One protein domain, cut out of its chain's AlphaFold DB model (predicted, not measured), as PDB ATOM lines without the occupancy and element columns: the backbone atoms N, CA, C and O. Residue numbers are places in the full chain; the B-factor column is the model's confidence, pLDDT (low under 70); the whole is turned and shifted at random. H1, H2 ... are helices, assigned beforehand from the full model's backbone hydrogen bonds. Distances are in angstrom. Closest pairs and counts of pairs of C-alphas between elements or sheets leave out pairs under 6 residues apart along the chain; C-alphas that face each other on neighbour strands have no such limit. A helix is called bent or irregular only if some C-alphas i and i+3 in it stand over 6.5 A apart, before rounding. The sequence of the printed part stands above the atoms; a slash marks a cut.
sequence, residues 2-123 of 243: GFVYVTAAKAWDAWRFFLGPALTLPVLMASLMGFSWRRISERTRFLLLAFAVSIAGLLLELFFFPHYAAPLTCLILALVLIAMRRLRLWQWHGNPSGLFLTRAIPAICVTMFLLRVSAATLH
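What this domain is: This is residues 2 to 123 of the 243 residues of an uncharacterized protein of Acidobacteria bacterium (UniProt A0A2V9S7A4). A long kinked helix, H4, is the core: H3 folds back beside it, H2 crosses it, and H1 meets its first part. H5 folds back from H4's far end, past H2, and residues 110 to 123 stick out as an arm. The printed part has 122 residues, with five named helices in the order H1 to H5 and no named strand: all helix. It is only just loose, close to compact, with a radius of gyration of the C-alphas of 16.7 A, and flat, spanning 51 by 49 by 24 A.

Where its parts are: H4, residues 66 to 88, is 29.3 A long from C-alpha 66 at (201.212, 169.150, 293.293). It has a kink of 63 degrees near residue 73 and is irregular: C-alphas 68 and 71 are 7.6 A apart. H3 is residues 42 to 60, 27.5 A; H2 is 20 to 32, 18.4 A. H1 is 2 to 18, 24.3 A, from C-alpha 2 at (181.535, 167.423, 294.796). H5, 97 to 118, is 30.7 A and ends at C-alpha 118 at (216.542, 181.134, 308.367).

How they stand to each other: H4 is the hub, touching four helices. H3 and H4 form a hairpin at a shallow tilt of 31 degrees, their closest C-alphas, Leu 47 and Leu 75, 6.7 A apart. H2 touches residues 79 to 87 of H4 at a steep 49 degrees; C-alphas Val 27 and Ala 83, the closest, are 5.3 A apart. H1 touches H4 with residues 13 to 18 alone, closest at C-alphas Ala 14 and Pro 66, 5.3 A. H4 and H5 form a hairpin, closest at C-alphas Arg 88 and Gly 98, 4.3 A. H3 and H5 are apart. Every O i to N i+4 pair is within hydrogen-bond range in H1, but 7 of 9 in H2, 14 of 15 in H3, 13 of 19 in H4 and 17 of 18 in H5.

The domain as a whole: The farthest C-alphas, Arg 38 and His 123, are 52.3 A apart. The printed part has no cut and no long link; no printed residue is under 70 in pLDDT.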
ATOM      1  N   GLY A   2     180.192 167.978 294.531       80.38
ATOM      2  CA  GLY A   2     181.535 167.423 294.796       80.38
ATOM      3  C   GLY A   2     182.613 167.713 293.737       80.38
ATOM      4  O   GLY A   2     183.698 168.160 294.087       80.38
ATOM      5  N   PHE A   3     182.320 167.538 292.442       80.25
ATOM      6  CA  PHE A   3     183.333 167.669 291.377       80.25
ATOM      7  C   PHE A   3     183.942 169.077 291.250       80.25
ATOM      8  O   PHE A   3     185.156 169.220 291.111       80.25
ATOM      9  N   VAL A   4     183.110 170.122 291.331       84.75
ATOM     10  CA  VAL A   4     183.569 171.521 291.257       84.75
ATOM     11  C   VAL A   4     184.441 171.861 292.463       84.75
ATOM     12  O   VAL A   4     185.503 172.451 292.297       84.75
ATOM     13  N   TYR A   5     184.026 171.442 293.662       86.19
ATOM     14  CA  TYR A   5     184.792 171.656 294.886       86.19
ATOM     15  C   TYR A   5     186.157 170.961 294.832       86.19
ATOM     16  O   TYR A   5     187.179 171.594 295.085       86.19
ATOM     17  N   VAL A   6     186.190 169.687 294.425       85.06
ATOM     18  CA  VAL A   6     187.438 168.925 294.277       85.06
ATOM     19  C   VAL A   6     188.347 169.586 293.244       85.06
ATOM     20  O   VAL A   6     189.516 169.822 293.522       85.06
ATOM     21  N   THR A   7     187.820 169.957 292.078       86.94
ATOM     22  CA  THR A   7     188.606 170.636 291.034       86.94
ATOM     23  C   THR A   7     189.162 171.981 291.514       86.94
ATOM     24  O   THR A   7     190.325 172.292 291.258       86.94
ATOM     25  N   ALA A   8     188.374 172.762 292.258       88.38
ATOM     26  CA  ALA A   8     188.829 174.019 292.845       88.38
ATOM     27  C   ALA A   8     189.937 173.803 293.889       88.38
ATOM     28  O   ALA A   8     190.914 174.550 293.893       88.38
ATOM     29  N   ALA A   9     189.831 172.761 294.718       87.25
ATOM     30  CA  ALA A   9     190.873 172.393 295.676       87.25
ATOM     31  C   ALA A   9     192.188 172.021 294.967       87.25
ATOM     32  O   ALA A   9     193.240 172.553 295.314       87.25
ATOM     33  N   LYS A  10     192.128 171.223 293.891       88.69
ATOM     34  CA  LYS A  10     193.308 170.883 293.070       88.69
ATOM     35  C   LYS A  10     193.979 172.121 292.484       88.69
ATOM     36  O   LYS A  10     195.195 172.277 292.569       88.69
ATOM     37  N   ALA A  11     193.178 173.017 291.905       89.31
ATOM     38  CA  ALA A  11     193.671 174.264 291.334       89.31
ATOM     39  C   ALA A  11     194.320 175.156 292.402       89.31
ATOM     40  O   ALA A  11     195.350 175.779 292.149       89.31
ATOM     41  N   TRP A  12     193.744 175.189 293.602       90.31
ATOM     42  CA  TRP A  12     194.264 175.936 294.738       90.31
ATOM     43  C   TRP A  12     195.602 175.390 295.246       90.31
ATOM     44  O   TRP A  12     196.532 176.171 295.460       90.31
ATOM     45  N   ASP A  13     195.736 174.070 295.372       88.19
ATOM     46  CA  ASP A  13     196.984 173.425 295.792       88.19
ATOM     47  C   ASP A  13     198.086 173.593 294.740       88.19
ATOM     48  O   ASP A  13     199.209 173.984 295.068       88.19
ATOM     49  N   ALA A  14     197.752 173.415 293.457       90.31
ATOM     50  CA  ALA A  14     198.671 173.697 292.358       90.31
ATOM     51  C   ALA A  14     199.107 175.172 292.349       90.31
ATOM     52  O   ALA A  14     200.295 175.475 292.243       90.31
ATOM     53  N   TRP A  15     198.167 176.107 292.508       92.25
ATOM     54  CA  TRP A  15     198.470 177.536 292.543       92.25
ATOM     55  C   TRP A  15     199.406 177.892 293.702       92.25
ATOM     56  O   TRP A  15     200.407 178.577 293.484       92.25
ATOM     57  N   ARG A  16     199.130 177.395 294.915       90.38
ATOM     58  CA  ARG A  16     199.969 177.611 296.104       90.38
ATOM     59  C   ARG A  16     201.380 177.043 295.945       90.38
ATOM     60  O   ARG A  16     202.319 177.653 296.456       90.38
ATOM     61  N   PHE A  17     201.520 175.902 295.270       89.94
ATOM     62  CA  PHE A  17     202.809 175.247 295.054       89.94
ATOM     63  C   PHE A  17     203.635 175.925 293.952       89.94
ATOM     64  O   PHE A  17     204.797 176.246 294.184       89.94
ATOM     65  N   PHE A  18     203.052 176.169 292.772       90.81
ATOM     66  CA  PHE A  18     203.807 176.578 291.577       90.81
ATOM     67  C   PHE A  18     203.904 178.087 291.347       90.81
ATOM     68  O   PHE A  18     204.866 178.541 290.732       90.81
ATOM     69  N   LEU A  19     202.906 178.869 291.767       90.94
ATOM     70  CA  LEU A  19     202.823 180.293 291.423       90.94
ATOM     71  C   LEU A  19     202.846 181.186 292.660       90.94
ATOM     72  O   LEU A  19     203.658 182.110 292.768       90.94
ATOM     73  N   GLY A  20     201.915 180.946 293.581       89.06
ATOM     74  CA  GLY A  20     201.606 181.865 294.664       89.06
ATOM     75  C   GLY A  20     201.264 183.281 294.166       89.06
ATOM     76  O   GLY A  20     201.174 183.548 292.962       89.06
ATOM     77  N   PRO A  21     201.077 184.240 295.083       88.25
ATOM     78  CA  PRO A  21     200.729 185.609 294.709       88.25
ATOM     79  C   PRO A  21     201.833 186.299 293.888       88.25
ATOM     80  O   PRO A  21     201.529 187.002 292.925       88.25
ATOM     81  N   ALA A  22     203.108 186.049 294.210       90.44
ATOM     82  CA  ALA A  22     204.247 186.722 293.580       90.44
ATOM     83  C   ALA A  22     204.366 186.432 292.072       90.44
ATOM     84  O   ALA A  22     204.532 187.365 291.286       90.44
ATOM     85  N   LEU A  23     204.242 185.166 291.647       92.19
ATOM     86  CA  LEU A  23     204.365 184.792 290.229       92.19
ATOM     87  C   LEU A  23     203.039 184.893 289.462       92.19
ATOM     88  O   LEU A  23     203.041 184.894 288.231       92.19
ATOM     89  N   THR A  24     201.910 185.046 290.161       93.38
ATOM     90  CA  THR A  24     200.606 185.314 289.528       93.38
ATOM     91  C   THR A  24     200.518 186.742 289.000       93.38
ATOM     92  O   THR A  24     199.967 186.968 287.923       93.38
ATOM     93  N   LEU A  25     201.097 187.707 289.724       91.88
ATOM     94  CA  LEU A  25     201.078 189.122 289.359       91.88
ATOM     95  C   LEU A  25     201.512 189.397 287.901       91.88
ATOM     96  O   LEU A  25     200.740 190.031 287.180       91.88
ATOM     97  N   PRO A  26     202.674 188.918 287.407       90.81
ATOM     98  CA  PRO A  26     203.088 189.192 286.034       90.81
ATOM     99  C   PRO A  26     202.148 188.579 284.993       90.81
ATOM    100  O   PRO A  26     201.897 189.209 283.968       90.81
ATOM    101  N   VAL A  27     201.595 187.391 285.254       90.62
ATOM    102  CA  VAL A  27     200.643 186.720 284.353       90.62
ATOM    103  C   VAL A  27     199.327 187.494 284.280       90.62
ATOM    104  O   VAL A  27     198.822 187.754 283.184       90.62
ATOM    105  N   LEU A  28     198.800 187.922 285.430       91.12
ATOM    106  CA  LEU A  28     197.581 188.723 285.514       91.12
ATOM    107  C   LEU A  28     197.755 190.060 284.786       91.12
ATOM    108  O   LEU A  28     196.964 190.399 283.908       91.12
ATOM    109  N   MET A  29     198.830 190.791 285.083       88.12
ATOM    110  CA  MET A  29     199.091 192.090 284.463       88.12
ATOM    111  C   MET A  29     199.326 191.977 282.958       88.12
ATOM    112  O   MET A  29     198.751 192.748 282.193       88.12
ATOM    113  N   ALA A  30     200.096 190.985 282.505       85.62
ATOM    114  CA  ALA A  30     200.299 190.753 281.077       85.62
ATOM    115  C   ALA A  30     198.989 190.413 280.341       85.62
ATOM    116  O   ALA A  30     198.869 190.711 279.152       85.62
ATOM    117  N   SER A  31     198.014 189.814 281.033       84.00
ATOM    118  CA  SER A  31     196.677 189.531 280.491       84.00
ATOM    119  C   SER A  31     195.808 190.793 280.413       84.00
ATOM    120  O   SER A  31     195.124 191.006 279.412       84.00
ATOM    121  N   LEU A  32     195.892 191.668 281.423       84.56
ATOM    122  CA  LEU A  32     195.186 192.958 281.473       84.56
ATOM    123  C   LEU A  32     195.727 193.986 280.465       84.56
ATOM    124  O   LEU A  32     194.977 194.826 279.982       84.56
ATOM    125  N   MET A  33     197.003 193.891 280.080       79.81
ATOM    126  CA  MET A  33     197.635 194.745 279.060       79.81
ATOM    127  C   MET A  33     197.161 194.467 277.614       79.81
ATOM    128  O   MET A  33     197.742 194.990 276.661       79.81
ATOM    129  N   GLY A  34     196.119 193.650 277.429       70.81
ATOM    130  CA  GLY A  34     195.524 193.337 276.131       70.81
ATOM    131  C   GLY A  34     195.976 191.982 275.591       70.81
ATOM    132  O   GLY A  34     196.890 191.882 274.766       70.81
ATOM    133  N   PHE A  35     195.292 190.920 276.019       70.94
ATOM    134  CA  PHE A  35     195.465 189.580 275.468       70.94
ATOM    135  C   PHE A  35     194.901 189.505 274.040       70.94
ATOM    136  O   PHE A  35     193.694 189.454 273.828       70.94
ATOM    137  N   SER A  36     195.776 189.489 273.031       76.75
ATOM    138  CA  SER A  36     195.385 189.239 271.639       76.75
ATOM    139  C   SER A  36     196.141 188.037 271.098       76.75
ATOM    140  O   SER A  36     197.354 188.110 270.903       76.75
ATOM    141  N   TRP A  37     195.426 186.949 270.799       73.75
ATOM    142  CA  TRP A  37     196.012 185.712 270.263       73.75
ATOM    143  C   TRP A  37     196.880 185.963 269.022       73.75
ATOM    144  O   TRP A  37     197.959 185.386 268.872       73.75
ATOM    145  N   ARG A  38     196.462 186.913 268.171       76.75
ATOM    146  CA  ARG A  38     197.186 187.333 266.962       76.75
ATOM    147  C   ARG A  38     198.546 187.974 267.264       76.75
ATOM    148  O   ARG A  38     199.464 187.805 266.476       76.75
ATOM    149  N   ARG A  39     198.700 188.636 268.417       78.75
ATOM    150  CA  ARG A  39     199.949 189.289 268.862       78.75
ATOM    151  C   ARG A  39     200.887 188.356 269.640       78.75
ATOM    152  O   ARG A  39     201.985 188.757 270.022       78.75
ATOM    153  N   ILE A  40     200.466 187.123 269.926       83.56
ATOM    154  CA  ILE A  40     201.281 186.121 270.622       83.56
ATOM    155  C   ILE A  40     202.131 185.360 269.598       83.56
ATOM    156  O   ILE A  40     201.606 184.905 268.586       83.56
ATOM    157  N   SER A  41     203.430 185.203 269.879       88.06
ATOM    158  CA  SER A  41     204.343 184.422 269.034       88.06
ATOM    159  C   SER A  41     203.917 182.954 268.946       88.06
ATOM    160  O   SER A  41     203.382 182.408 269.912       88.06
ATOM    161  N   GLU A  42     204.206 182.289 267.829       89.50
ATOM    162  CA  GLU A  42     203.880 180.868 267.629       89.50
ATOM    163  C   GLU A  42     204.473 179.971 268.720       89.50
ATOM    164  O   GLU A  42     203.781 179.107 269.253       89.50
ATOM    165  N   ARG A  43     205.708 180.256 269.152       92.00
ATOM    166  CA  ARG A  43     206.365 179.552 270.264       92.00
ATOM    167  C   ARG A  43     205.563 179.669 271.558       92.00
ATOM    168  O   ARG A  43     205.347 178.681 272.244       92.00
ATOM    169  N   THR A  44     205.080 180.865 271.894       90.56
ATOM    170  CA  THR A  44     204.249 181.060 273.091       90.56
ATOM    171  C   THR A  44     202.883 180.384 272.950       90.56
ATOM    172  O   THR A  44     202.382 179.852 273.933       90.56
ATOM    173  N   ARG A  45     202.287 180.362 271.749       91.38
ATOM    174  CA  ARG A  45     201.038 179.617 271.505       91.38
ATOM    175  C   ARG A  45     201.232 178.121 271.730       91.38
ATOM    176  O   ARG A  45     200.393 177.510 272.378       91.38
ATOM    177  N   PHE A  46     202.349 177.562 271.263       94.50
ATOM    178  CA  PHE A  46     202.715 176.175 271.538       94.50
ATOM    179  C   PHE A  46     202.828 175.910 273.045       94.50
ATOM    180  O   PHE A  46     202.234 174.956 273.529       94.50
ATOM    181  N   LEU A  47     203.500 176.785 273.804       94.81
ATOM    182  CA  LEU A  47     203.585 176.648 275.264       94.81
ATOM    183  C   LEU A  47     202.205 176.712 275.940       94.81
ATOM    184  O   LEU A  47     201.923 175.920 276.830       94.81
ATOM    185  N   LEU A  48     201.323 177.620 275.508       93.38
ATOM    186  CA  LEU A  48     199.955 177.706 276.033       93.38
ATOM    187  C   LEU A  48     199.131 176.457 275.700       93.38
ATOM    188  O   LEU A  48     198.390 175.981 276.555       93.38
ATOM    189  N   LEU A  49     199.271 175.917 274.486       95.25
ATOM    190  CA  LEU A  49     198.599 174.685 274.075       95.25
ATOM    191  C   LEU A  49     199.115 173.486 274.870       95.25
ATOM    192  O   LEU A  49     198.313 172.738 275.416       95.25
ATOM    193  N   ALA A  50     200.437 173.334 274.983       95.94
ATOM    194  CA  ALA A  50     201.055 172.296 275.800       95.94
ATOM    195  C   ALA A  50     200.568 172.389 277.252       95.94
ATOM    196  O   ALA A  50     200.173 171.384 277.831       95.94
ATOM    197  N   PHE A  51     200.499 173.604 277.805       95.06
ATOM    198  CA  PHE A  51     200.010 173.832 279.162       95.06
ATOM    199  C   PHE A  51     198.541 173.422 279.289       95.06
ATOM    200  O   PHE A  51     198.197 172.674 280.196       95.06
ATOM    201  N   ALA A  52     197.686 173.839 278.353       94.12
ATOM    202  CA  ALA A  52     196.269 173.488 278.349       94.12
ATOM    203  C   ALA A  52     196.040 171.971 278.245       94.12
ATOM    204  O   ALA A  52     195.235 171.429 278.999       94.12
ATOM    205  N   VAL A  53     196.769 171.281 277.363       95.75
ATOM    206  CA  VAL A  53     196.689 169.819 277.207       95.75
ATOM    207  C   VAL A  53     197.158 169.108 278.477       95.75
ATOM    208  O   VAL A  53     196.482 168.199 278.951       95.75
ATOM    209  N   SER A  54     198.270 169.542 279.078       94.31
ATOM    210  CA  SER A  54     198.757 168.962 280.334       94.31
ATOM    211  C   SER A  54     197.787 169.185 281.495       94.31
ATOM    212  O   SER A  54     197.536 168.256 282.258       94.31
ATOM    213  N   ILE A  55     197.191 170.378 281.619       91.94
ATOM    214  CA  ILE A  55     196.152 170.647 282.623       91.94
ATOM    215  C   ILE A  55     194.923 169.766 282.378       91.94
ATOM    216  O   ILE A  55     194.410 169.186 283.328       91.94
ATOM    217  N   ALA A  56     194.481 169.605 281.127       91.56
ATOM    218  CA  ALA A  56     193.371 168.712 280.799       91.56
ATOM    219  C   ALA A  56     193.656 167.258 281.213       91.56
ATOM    220  O   ALA A  56     192.778 166.608 281.772       91.56
ATOM    221  N   GLY A  57     194.889 166.778 281.017       91.12
ATOM    222  CA  GLY A  57     195.324 165.469 281.510       91.12
ATOM    223  C   GLY A  57     195.274 165.363 283.036       91.12
ATOM    224  O   GLY A  57     194.708 164.416 283.568       91.12
ATOM    225  N   LEU A  58     195.784 166.370 283.752       90.12
ATOM    226  CA  LEU A  58     195.768 166.393 285.222       90.12
ATOM    227  C   LEU A  58     194.357 166.502 285.819       90.12
ATOM    228  O   LEU A  58     194.142 166.083 286.953       90.12
ATOM    229  N   LEU A  59     193.387 167.051 285.081       87.62
ATOM    230  CA  LEU A  59     191.988 167.099 285.515       87.62
ATOM    231  C   LEU A  59     191.323 165.715 285.544       87.62
ATOM    232  O   LEU A  59     190.357 165.538 286.286       87.62
ATOM    233  N   LEU A  60     191.831 164.751 284.766       87.75
ATOM    234  CA  LEU A  60     191.345 163.367 284.772       87.75
ATOM    235  C   LEU A  60     191.785 162.602 286.024       87.75
ATOM    236  O   LEU A  60     191.134 161.636 286.414       87.75
ATOM    237  N   GLU A  61     192.871 163.037 286.659       84.75
ATOM    238  CA  GLU A  61     193.415 162.386 287.841       84.75
ATOM    239  C   GLU A  61     192.429 162.498 289.008       84.75
ATOM    240  O   GLU A  61     191.984 163.598 289.335       84.75
ATOM    241  N   LEU A  62     192.088 161.391 289.673       83.38
ATOM    242  CA  LEU A  62     191.143 161.396 290.799       83.38
ATOM    243  C   LEU A  62     191.765 162.052 292.038       83.38
ATOM    244  O   LEU A  62     191.179 162.992 292.591       83.38
ATOM    245  N   PHE A  63     192.979 161.635 292.404       82.00
ATOM    246  CA  PHE A  63     193.744 162.145 293.543       82.00
ATOM    247  C   PHE A  63     194.893 163.011 293.042       82.00
ATOM    248  O   PHE A  63     195.767 162.519 292.351       82.00
ATOM    249  N   PHE A  64     194.925 164.297 293.375       85.69
ATOM    250  CA  PHE A  64     195.963 165.192 292.867       85.69
ATOM    251  C   PHE A  64     196.893 165.631 293.988       85.69
ATOM    252  O   PHE A  64     196.446 166.218 294.971       85.69
ATOM    253  N   PHE A  65     198.190 165.427 293.780       86.44
ATOM    254  CA  PHE A  65     199.233 166.082 294.553       86.44
ATOM    255  C   PHE A  65     200.026 167.024 293.643       86.44
ATOM    256  O   PHE A  65     200.266 166.680 292.484       86.44
ATOM    257  N   PRO A  66     200.504 168.185 294.134       88.88
ATOM    258  CA  PRO A  66     201.212 169.150 293.293       88.88
ATOM    259  C   PRO A  66     202.405 168.570 292.521       88.88
ATOM    260  O   PRO A  66     202.663 168.983 291.394       88.88
ATOM    261  N   HIS A  67     203.097 167.568 293.074       88.31
ATOM    262  CA  HIS A  67     204.225 166.925 292.399       88.31
ATOM    263  C   HIS A  67     203.824 166.123 291.146       88.31
ATOM    264  O   HIS A  67     204.672 165.895 290.290       88.31
ATOM    265  N   TYR A  68     202.546 165.776 290.956       90.94
ATOM    266  CA  TYR A  68     202.062 165.171 289.704       90.94
ATOM    267  C   TYR A  68     202.155 166.150 288.530       90.94
ATOM    268  O   TYR A  68     202.353 165.752 287.385       90.94
ATOM    269  N   ALA A  69     202.089 167.451 288.818       92.94
ATOM    270  CA  ALA A  69     202.296 168.504 287.837       92.94
ATOM    271  C   ALA A  69     203.774 168.926 287.703       92.94
ATOM    272  O   ALA A  69     204.067 169.884 286.987       92.94
ATOM    273  N   ALA A  70     204.724 168.230 288.346       91.94
ATOM    274  CA  ALA A  70     206.147 168.576 288.286       91.94
ATOM    275  C   ALA A  70     206.711 168.707 286.853       91.94
ATOM    276  O   ALA A  70     207.472 169.655 286.626       91.94
ATOM    277  N   PRO A  71     206.319 167.883 285.853       93.19
ATOM    278  CA  PRO A  71     206.769 168.071 284.469       93.19
ATOM    279  C   PRO A  71     206.377 169.429 283.859       93.19
ATOM    280  O   PRO A  71     207.049 169.917 282.952       93.19
ATOM    281  N   LEU A  72     205.327 170.085 284.373       94.81
ATOM    282  CA  LEU A  72     204.901 171.409 283.916       94.81
ATOM    283  C   LEU A  72     205.758 172.543 284.502       94.81
ATOM    284  O   LEU A  72     205.587 173.687 284.090       94.81
ATOM    285  N   THR A  73     206.692 172.277 285.422       94.06
ATOM    286  CA  THR A  73     207.480 173.327 286.101       94.06
ATOM    287  C   THR A  73     208.188 174.247 285.106       94.06
ATOM    288  O   THR A  73     208.009 175.465 285.145       94.06
ATOM    289  N   CYS A  74     208.945 173.678 284.162       95.00
ATOM    290  CA  CYS A  74     209.664 174.454 283.149       95.00
ATOM    291  C   CYS A  74     208.711 175.270 282.270       95.00
ATOM    292  O   CYS A  74     209.017 176.400 281.890       95.00
ATOM    293  N   LEU A  75     207.535 174.713 281.977       95.94
ATOM    294  CA  LEU A  75     206.509 175.358 281.173       95.94
ATOM    295  C   LEU A  75     205.875 176.550 281.902       95.94
ATOM    296  O   LEU A  75     205.759 177.632 281.326       95.94
ATOM    297  N   ILE A  76     205.530 176.376 283.180       95.12
ATOM    298  CA  ILE A  76     205.002 177.429 284.054       95.12
ATOM    299  C   ILE A  76     206.016 178.570 284.161       95.12
ATOM    300  O   ILE A  76     205.673 179.723 283.900       95.12
ATOM    301  N   LEU A  77     207.280 178.257 284.463       94.69
ATOM    302  CA  LEU A  77     208.342 179.259 284.562       94.69
ATOM    303  C   LEU A  77     208.564 179.990 283.234       94.69
ATOM    304  O   LEU A  77     208.689 181.213 283.227       94.69
ATOM    305  N   ALA A  78     208.549 179.284 282.101       95.50
ATOM    306  CA  ALA A  78     208.663 179.910 280.787       95.50
ATOM    307  C   ALA A  78     207.515 180.897 280.520       95.50
ATOM    308  O   ALA A  78     207.759 182.016 280.064       95.50
ATOM    309  N   LEU A  79     206.271 180.525 280.837       94.75
ATOM    310  CA  LEU A  79     205.108 181.407 280.692       94.75
ATOM    311  C   LEU A  79     205.193 182.627 281.622       94.75
ATOM    312  O   LEU A  79     204.935 183.746 281.173       94.75
ATOM    313  N   VAL A  80     205.631 182.445 282.873       95.31
ATOM    314  CA  VAL A  80     205.877 183.543 283.824       95.31
ATOM    315  C   VAL A  80     206.957 184.490 283.297       95.31
ATOM    316  O   VAL A  80     206.751 185.702 283.284       95.31
ATOM    317  N   LEU A  81     208.076 183.973 282.782       94.56
ATOM    318  CA  LEU A  81     209.151 184.789 282.209       94.56
ATOM    319  C   LEU A  81     208.696 185.558 280.964       94.56
ATOM    320  O   LEU A  81     209.046 186.728 280.792       94.56
ATOM    321  N   ILE A  82     207.883 184.938 280.103       93.50
ATOM    322  CA  ILE A  82     207.273 185.614 278.951       93.50
ATOM    323  C   ILE A  82     206.346 186.742 279.425       93.50
ATOM    324  O   ILE A  82     206.389 187.841 278.863       93.50
ATOM    325  N   ALA A  83     205.544 186.504 280.465       92.56
ATOM    326  CA  ALA A  83     204.674 187.513 281.056       92.56
ATOM    327  C   ALA A  83     205.483 188.671 281.668       92.56
ATOM    328  O   ALA A  83     205.213 189.833 281.368       92.56
ATOM    329  N   MET A  84     206.547 188.370 282.419       93.25
ATOM    330  CA  MET A  84     207.474 189.363 282.972       93.25
ATOM    331  C   MET A  84     208.174 190.174 281.877       93.25
ATOM    332  O   MET A  84     208.310 191.387 282.002       93.25
ATOM    333  N   ARG A  85     208.573 189.545 280.764       91.75
ATOM    334  CA  ARG A  85     209.186 190.251 279.627       91.75
ATOM    335  C   ARG A  85     208.238 191.279 279.013       91.75
ATOM    336  O   ARG A  85     208.690 192.356 278.634       91.75
ATOM    337  N   ARG A  86     206.945 190.958 278.916       88.94
ATOM    338  CA  ARG A  86     205.916 191.906 278.459       88.94
ATOM    339  C   ARG A  86     205.686 193.004 279.484       88.94
ATOM    340  O   ARG A  86     205.702 194.177 279.122       88.94
ATOM    341  N   LEU A  87     205.539 192.623 280.752       90.19
ATOM    342  CA  LEU A  87     205.331 193.555 281.852       90.19
ATOM    343  C   LEU A  87     206.478 194.561 281.965       90.19
ATOM    344  O   LEU A  87     206.225 195.733 282.194       90.19
ATOM    345  N   ARG A  88     207.727 194.149 281.735       91.56
ATOM    346  CA  ARG A  88     208.908 195.024 281.799       91.56
ATOM    347  C   ARG A  88     208.798 196.272 280.920       91.56
ATOM    348  O   ARG A  88     209.347 197.306 281.285       91.56
ATOM    349  N   LEU A  89     208.131 196.165 279.771       89.00
ATOM    350  CA  LEU A  89     207.959 197.269 278.821       89.00
ATOM    351  C   LEU A  89     206.800 198.201 279.196       89.00
ATOM    352  O   LEU A  89     206.630 199.249 278.581       89.00
ATOM    353  N   TRP A  90     205.993 197.821 280.183       87.69
ATOM    354  CA  TRP A  90     204.843 198.596 280.605       87.69
ATOM    355  C   TRP A  90     205.253 199.841 281.385       87.69
ATOM    356  O   TRP A  90     206.064 199.780 282.317       87.69
ATOM    357  N   GLN A  91     204.627 200.959 281.032       87.69
ATOM    358  CA  GLN A  91     204.762 202.224 281.736       87.69
ATOM    359  C   GLN A  91     203.406 202.641 282.296       87.69
ATOM    360  O   GLN A  91     202.404 202.649 281.581       87.69
ATOM    361  N   TRP A  92     203.382 202.994 283.578       83.12
ATOM    362  CA  TRP A  92     202.193 203.507 284.250       83.12
ATOM    363  C   TRP A  92     202.386 204.996 284.502       83.12
ATOM    364  O   TRP A  92     203.322 205.373 285.206       83.12
ATOM    365  N   HIS A  93     201.526 205.838 283.922       83.75
ATOM    366  CA  HIS A  93     201.633 207.303 284.023       83.75
ATOM    367  C   HIS A  93     203.042 207.828 283.666       83.75
ATOM    368  O   HIS A  93     203.584 208.692 284.343       83.75
ATOM    369  N   GLY A  94     203.671 207.249 282.636       82.94
ATOM    370  CA  GLY A  94     205.026 207.612 282.191       82.94
ATOM    371  C   GLY A  94     206.175 207.019 283.018       82.94
ATOM    372  O   GLY A  94     207.322 207.078 282.583       82.94
ATOM    373  N   ASN A  95     205.900 206.381 284.160       86.00
ATOM    374  CA  ASN A  95     206.927 205.747 284.987       86.00
ATOM    375  C   ASN A  95     207.207 204.298 284.553       86.00
ATOM    376  O   ASN A  95     206.272 203.578 284.189       86.00
ATOM    377  N   PRO A  96     208.461 203.810 284.659       88.88
ATOM    378  CA  PRO A  96     208.851 202.446 284.295       88.88
ATOM    379  C   PRO A  96     208.424 201.403 285.350       88.88
ATOM    380  O   PRO A  96     209.207 200.536 285.747       88.88
ATOM    381  N   SER A  97     207.172 201.462 285.812       89.19
ATOM    382  CA  SER A  97     206.615 200.580 286.847       89.19
ATOM    383  C   SER A  97     206.730 199.098 286.483       89.19
ATOM    384  O   SER A  97     206.982 198.262 287.348       89.19
ATOM    385  N   GLY A  98     206.637 198.763 285.192       89.12
ATOM    386  CA  GLY A  98     206.861 197.411 284.695       89.12
ATOM    387  C   GLY A  98     208.267 196.870 284.975       89.12
ATOM    388  O   GLY A  98     208.433 195.709 285.362       89.12
ATOM    389  N   LEU A  99     209.296 197.715 284.835       91.06
ATOM    390  CA  LEU A  99     210.685 197.356 285.132       91.06
ATOM    391  C   LEU A  99     210.898 197.139 286.632       91.06
ATOM    392  O   LEU A  99     211.573 196.181 287.012       91.06
ATOM    393  N   PHE A 100     210.312 198.003 287.467       92.50
ATOM    394  CA  PHE A 100     210.342 197.849 288.920       92.50
ATOM    395  C   PHE A 100     209.743 196.503 289.341       92.50
ATOM    396  O   PHE A 100     210.425 195.712 289.988       92.50
ATOM    397  N   LEU A 101     208.524 196.188 288.888       91.19
ATOM    398  CA  LEU A 101     207.843 194.933 289.225       91.19
ATOM    399  C   LEU A 101     208.631 193.701 288.768       91.19
ATOM    400  O   LEU A 101     208.786 192.744 289.521       91.19
ATOM    401  N   THR A 102     209.201 193.751 287.561       92.69
ATOM    402  CA  THR A 102     210.026 192.662 287.013       92.69
ATOM    403  C   THR A 102     211.256 192.363 287.881       92.69
ATOM    404  O   THR A 102     211.689 191.217 287.940       92.69
ATOM    405  N   ARG A 103     211.818 193.370 288.566       93.56
ATOM    406  CA  ARG A 103     212.942 193.206 289.510       93.56
ATOM    407  C   ARG A 103     212.481 192.841 290.921       93.56
ATOM    408  O   ARG A 103     213.143 192.052 291.588       93.56
ATOM    409  N   ALA A 104     211.354 193.397 291.359       93.50
ATOM    410  CA  ALA A 104     210.796 193.151 292.680       93.50
ATOM    411  C   ALA A 104     210.361 191.690 292.853       93.50
ATOM    412  O   ALA A 104     210.625 191.111 293.897       93.50
ATOM    413  N   ILE A 105     209.761 191.070 291.828       93.31
ATOM    414  CA  ILE A 105     209.263 189.687 291.914       93.31
ATOM    415  C   ILE A 105     210.381 188.687 292.293       93.31
ATOM    416  O   ILE A 105     210.230 188.024 293.319       93.31
ATOM    417  N   PRO A 106     211.523 188.590 291.573       93.62
ATOM    418  CA  PRO A 106     212.618 187.708 291.982       93.62
ATOM    419  C   PRO A 106     213.200 188.063 293.353       93.62
ATOM    420  O   PRO A 106     213.507 187.162 294.127       93.62
ATOM    421  N   ALA A 107     213.323 189.356 293.678       95.19
ATOM    422  CA  ALA A 107     213.825 189.798 294.980       95.19
ATOM    423  C   ALA A 107     212.913 189.341 296.128       95.19
ATOM    424  O   ALA A 107     213.406 188.854 297.144       95.19
ATOM    425  N   ILE A 108     211.592 189.422 295.947       93.81
ATOM    426  CA  ILE A 108     210.597 188.894 296.885       93.81
ATOM    427  C   ILE A 108     210.756 187.377 297.013       93.81
ATOM    428  O   ILE A 108     210.843 186.884 298.132       93.81
ATOM    429  N   CYS A 109     210.867 186.637 295.903       92.62
ATOM    430  CA  CYS A 109     211.061 185.184 295.938       92.62
ATOM    431  C   CYS A 109     212.333 184.780 296.704       92.62
ATOM    432  O   CYS A 109     212.273 183.903 297.565       92.62
ATOM    433  N   VAL A 110     213.464 185.441 296.439       94.06
ATOM    434  CA  VAL A 110     214.730 185.209 297.157       94.06
ATOM    435  C   VAL A 110     214.589 185.565 298.635       94.06
ATOM    436  O   VAL A 110     214.992 184.786 299.491       94.06
ATOM    437  N   THR A 111     213.964 186.698 298.953       93.56
ATOM    438  CA  THR A 111     213.738 187.120 300.344       93.56
ATOM    439  C   THR A 111     212.872 186.111 301.094       93.56
ATOM    440  O   THR A 111     213.219 185.703 302.197       93.56
ATOM    441  N   MET A 112     211.779 185.645 300.484       90.94
ATOM    442  CA  MET A 112     210.910 184.611 301.051       90.94
ATOM    443  C   MET A 112     211.667 183.303 301.294       90.94
ATOM    444  O   MET A 112     211.505 182.697 302.351       90.94
ATOM    445  N   PHE A 113     212.512 182.886 300.349       90.44
ATOM    446  CA  PHE A 113     213.359 181.704 300.503       90.44
ATOM    447  C   PHE A 113     214.349 181.857 301.667       90.44
ATOM    448  O   PHE A 113     214.417 180.984 302.530       90.44
ATOM    449  N   LEU A 114     215.065 182.982 301.741       92.12
ATOM    450  CA  LEU A 114     216.032 183.251 302.809       92.12
ATOM    451  C   LEU A 114     215.363 183.308 304.185       92.12
ATOM    452  O   LEU A 114     215.852 182.681 305.124       92.12
ATOM    453  N   LEU A 115     214.222 183.995 304.298       89.19
ATOM    454  CA  LEU A 115     213.420 184.017 305.523       89.19
ATOM    455  C   LEU A 115     212.985 182.606 305.922       89.19
ATOM    456  O   LEU A 115     213.039 182.257 307.097       89.19
ATOM    457  N   ARG A 116     212.587 181.779 304.949       87.12
ATOM    458  CA  ARG A 116     212.136 180.411 305.207       87.12
ATOM    459  C   ARG A 116     213.254 179.518 305.732       87.12
ATOM    460  O   ARG A 116     213.043 178.828 306.723       87.12
ATOM    461  N   VAL A 117     214.421 179.535 305.089       87.56
ATOM    462  CA  VAL A 117     215.585 178.737 305.512       87.56
ATOM    463  C   VAL A 117     216.118 179.222 306.863       87.56
ATOM    464  O   VAL A 117     216.488 178.409 307.705       87.56
ATOM    465  N   SER A 118     216.072 180.533 307.112       88.50
ATOM    466  CA  SER A 118     216.542 181.134 308.367       88.50
ATOM    467  C   SER A 118     215.524 181.046 309.509       88.50
ATOM    468  O   SER A 118     215.853 181.366 310.647       88.50
ATOM    469  N   ALA A 119     214.281 180.622 309.251       87.12
ATOM    470  CA  ALA A 119     213.226 180.620 310.265       87.12
ATOM    471  C   ALA A 119     213.566 179.723 311.464       87.12
ATOM    472  O   ALA A 119     213.337 180.115 312.605       87.12
ATOM    473  N   ALA A 120     214.166 178.552 311.213       80.81
ATOM    474  CA  ALA A 120     214.588 177.635 312.270       80.81
ATOM    475  C   ALA A 120     215.712 178.233 313.134       80.81
ATOM    476  O   ALA A 120     215.633 178.188 314.360       80.81
ATOM    477  N   THR A 121     216.722 178.841 312.499       87.00
ATOM    478  CA  THR A 121     217.857 179.478 313.189       87.00
ATOM    479  C   THR A 121     217.458 180.742 313.945       87.00
ATOM    480  O   THR A 121     218.068 181.064 314.954       87.00
ATOM    481  N   LEU A 122     216.431 181.454 313.474       87.75
ATOM    482  CA  LEU A 122     215.906 182.671 314.100       87.75
ATOM    483  C   LEU A 122     214.774 182.394 315.102       87.75
ATOM    484  O   LEU A 122     214.167 183.336 315.603       87.75
ATOM    485  N   HIS A 123     214.459 181.121 315.364       85.25
ATOM    486  CA  HIS A 123     213.363 180.697 316.244       85.25
ATOM    487  C   HIS A 123     212.002 181.329 315.896       85.25
ATOM    488  O   HIS A 123     211.154 181.539 316.765       85.25
TER     489      HIS A 123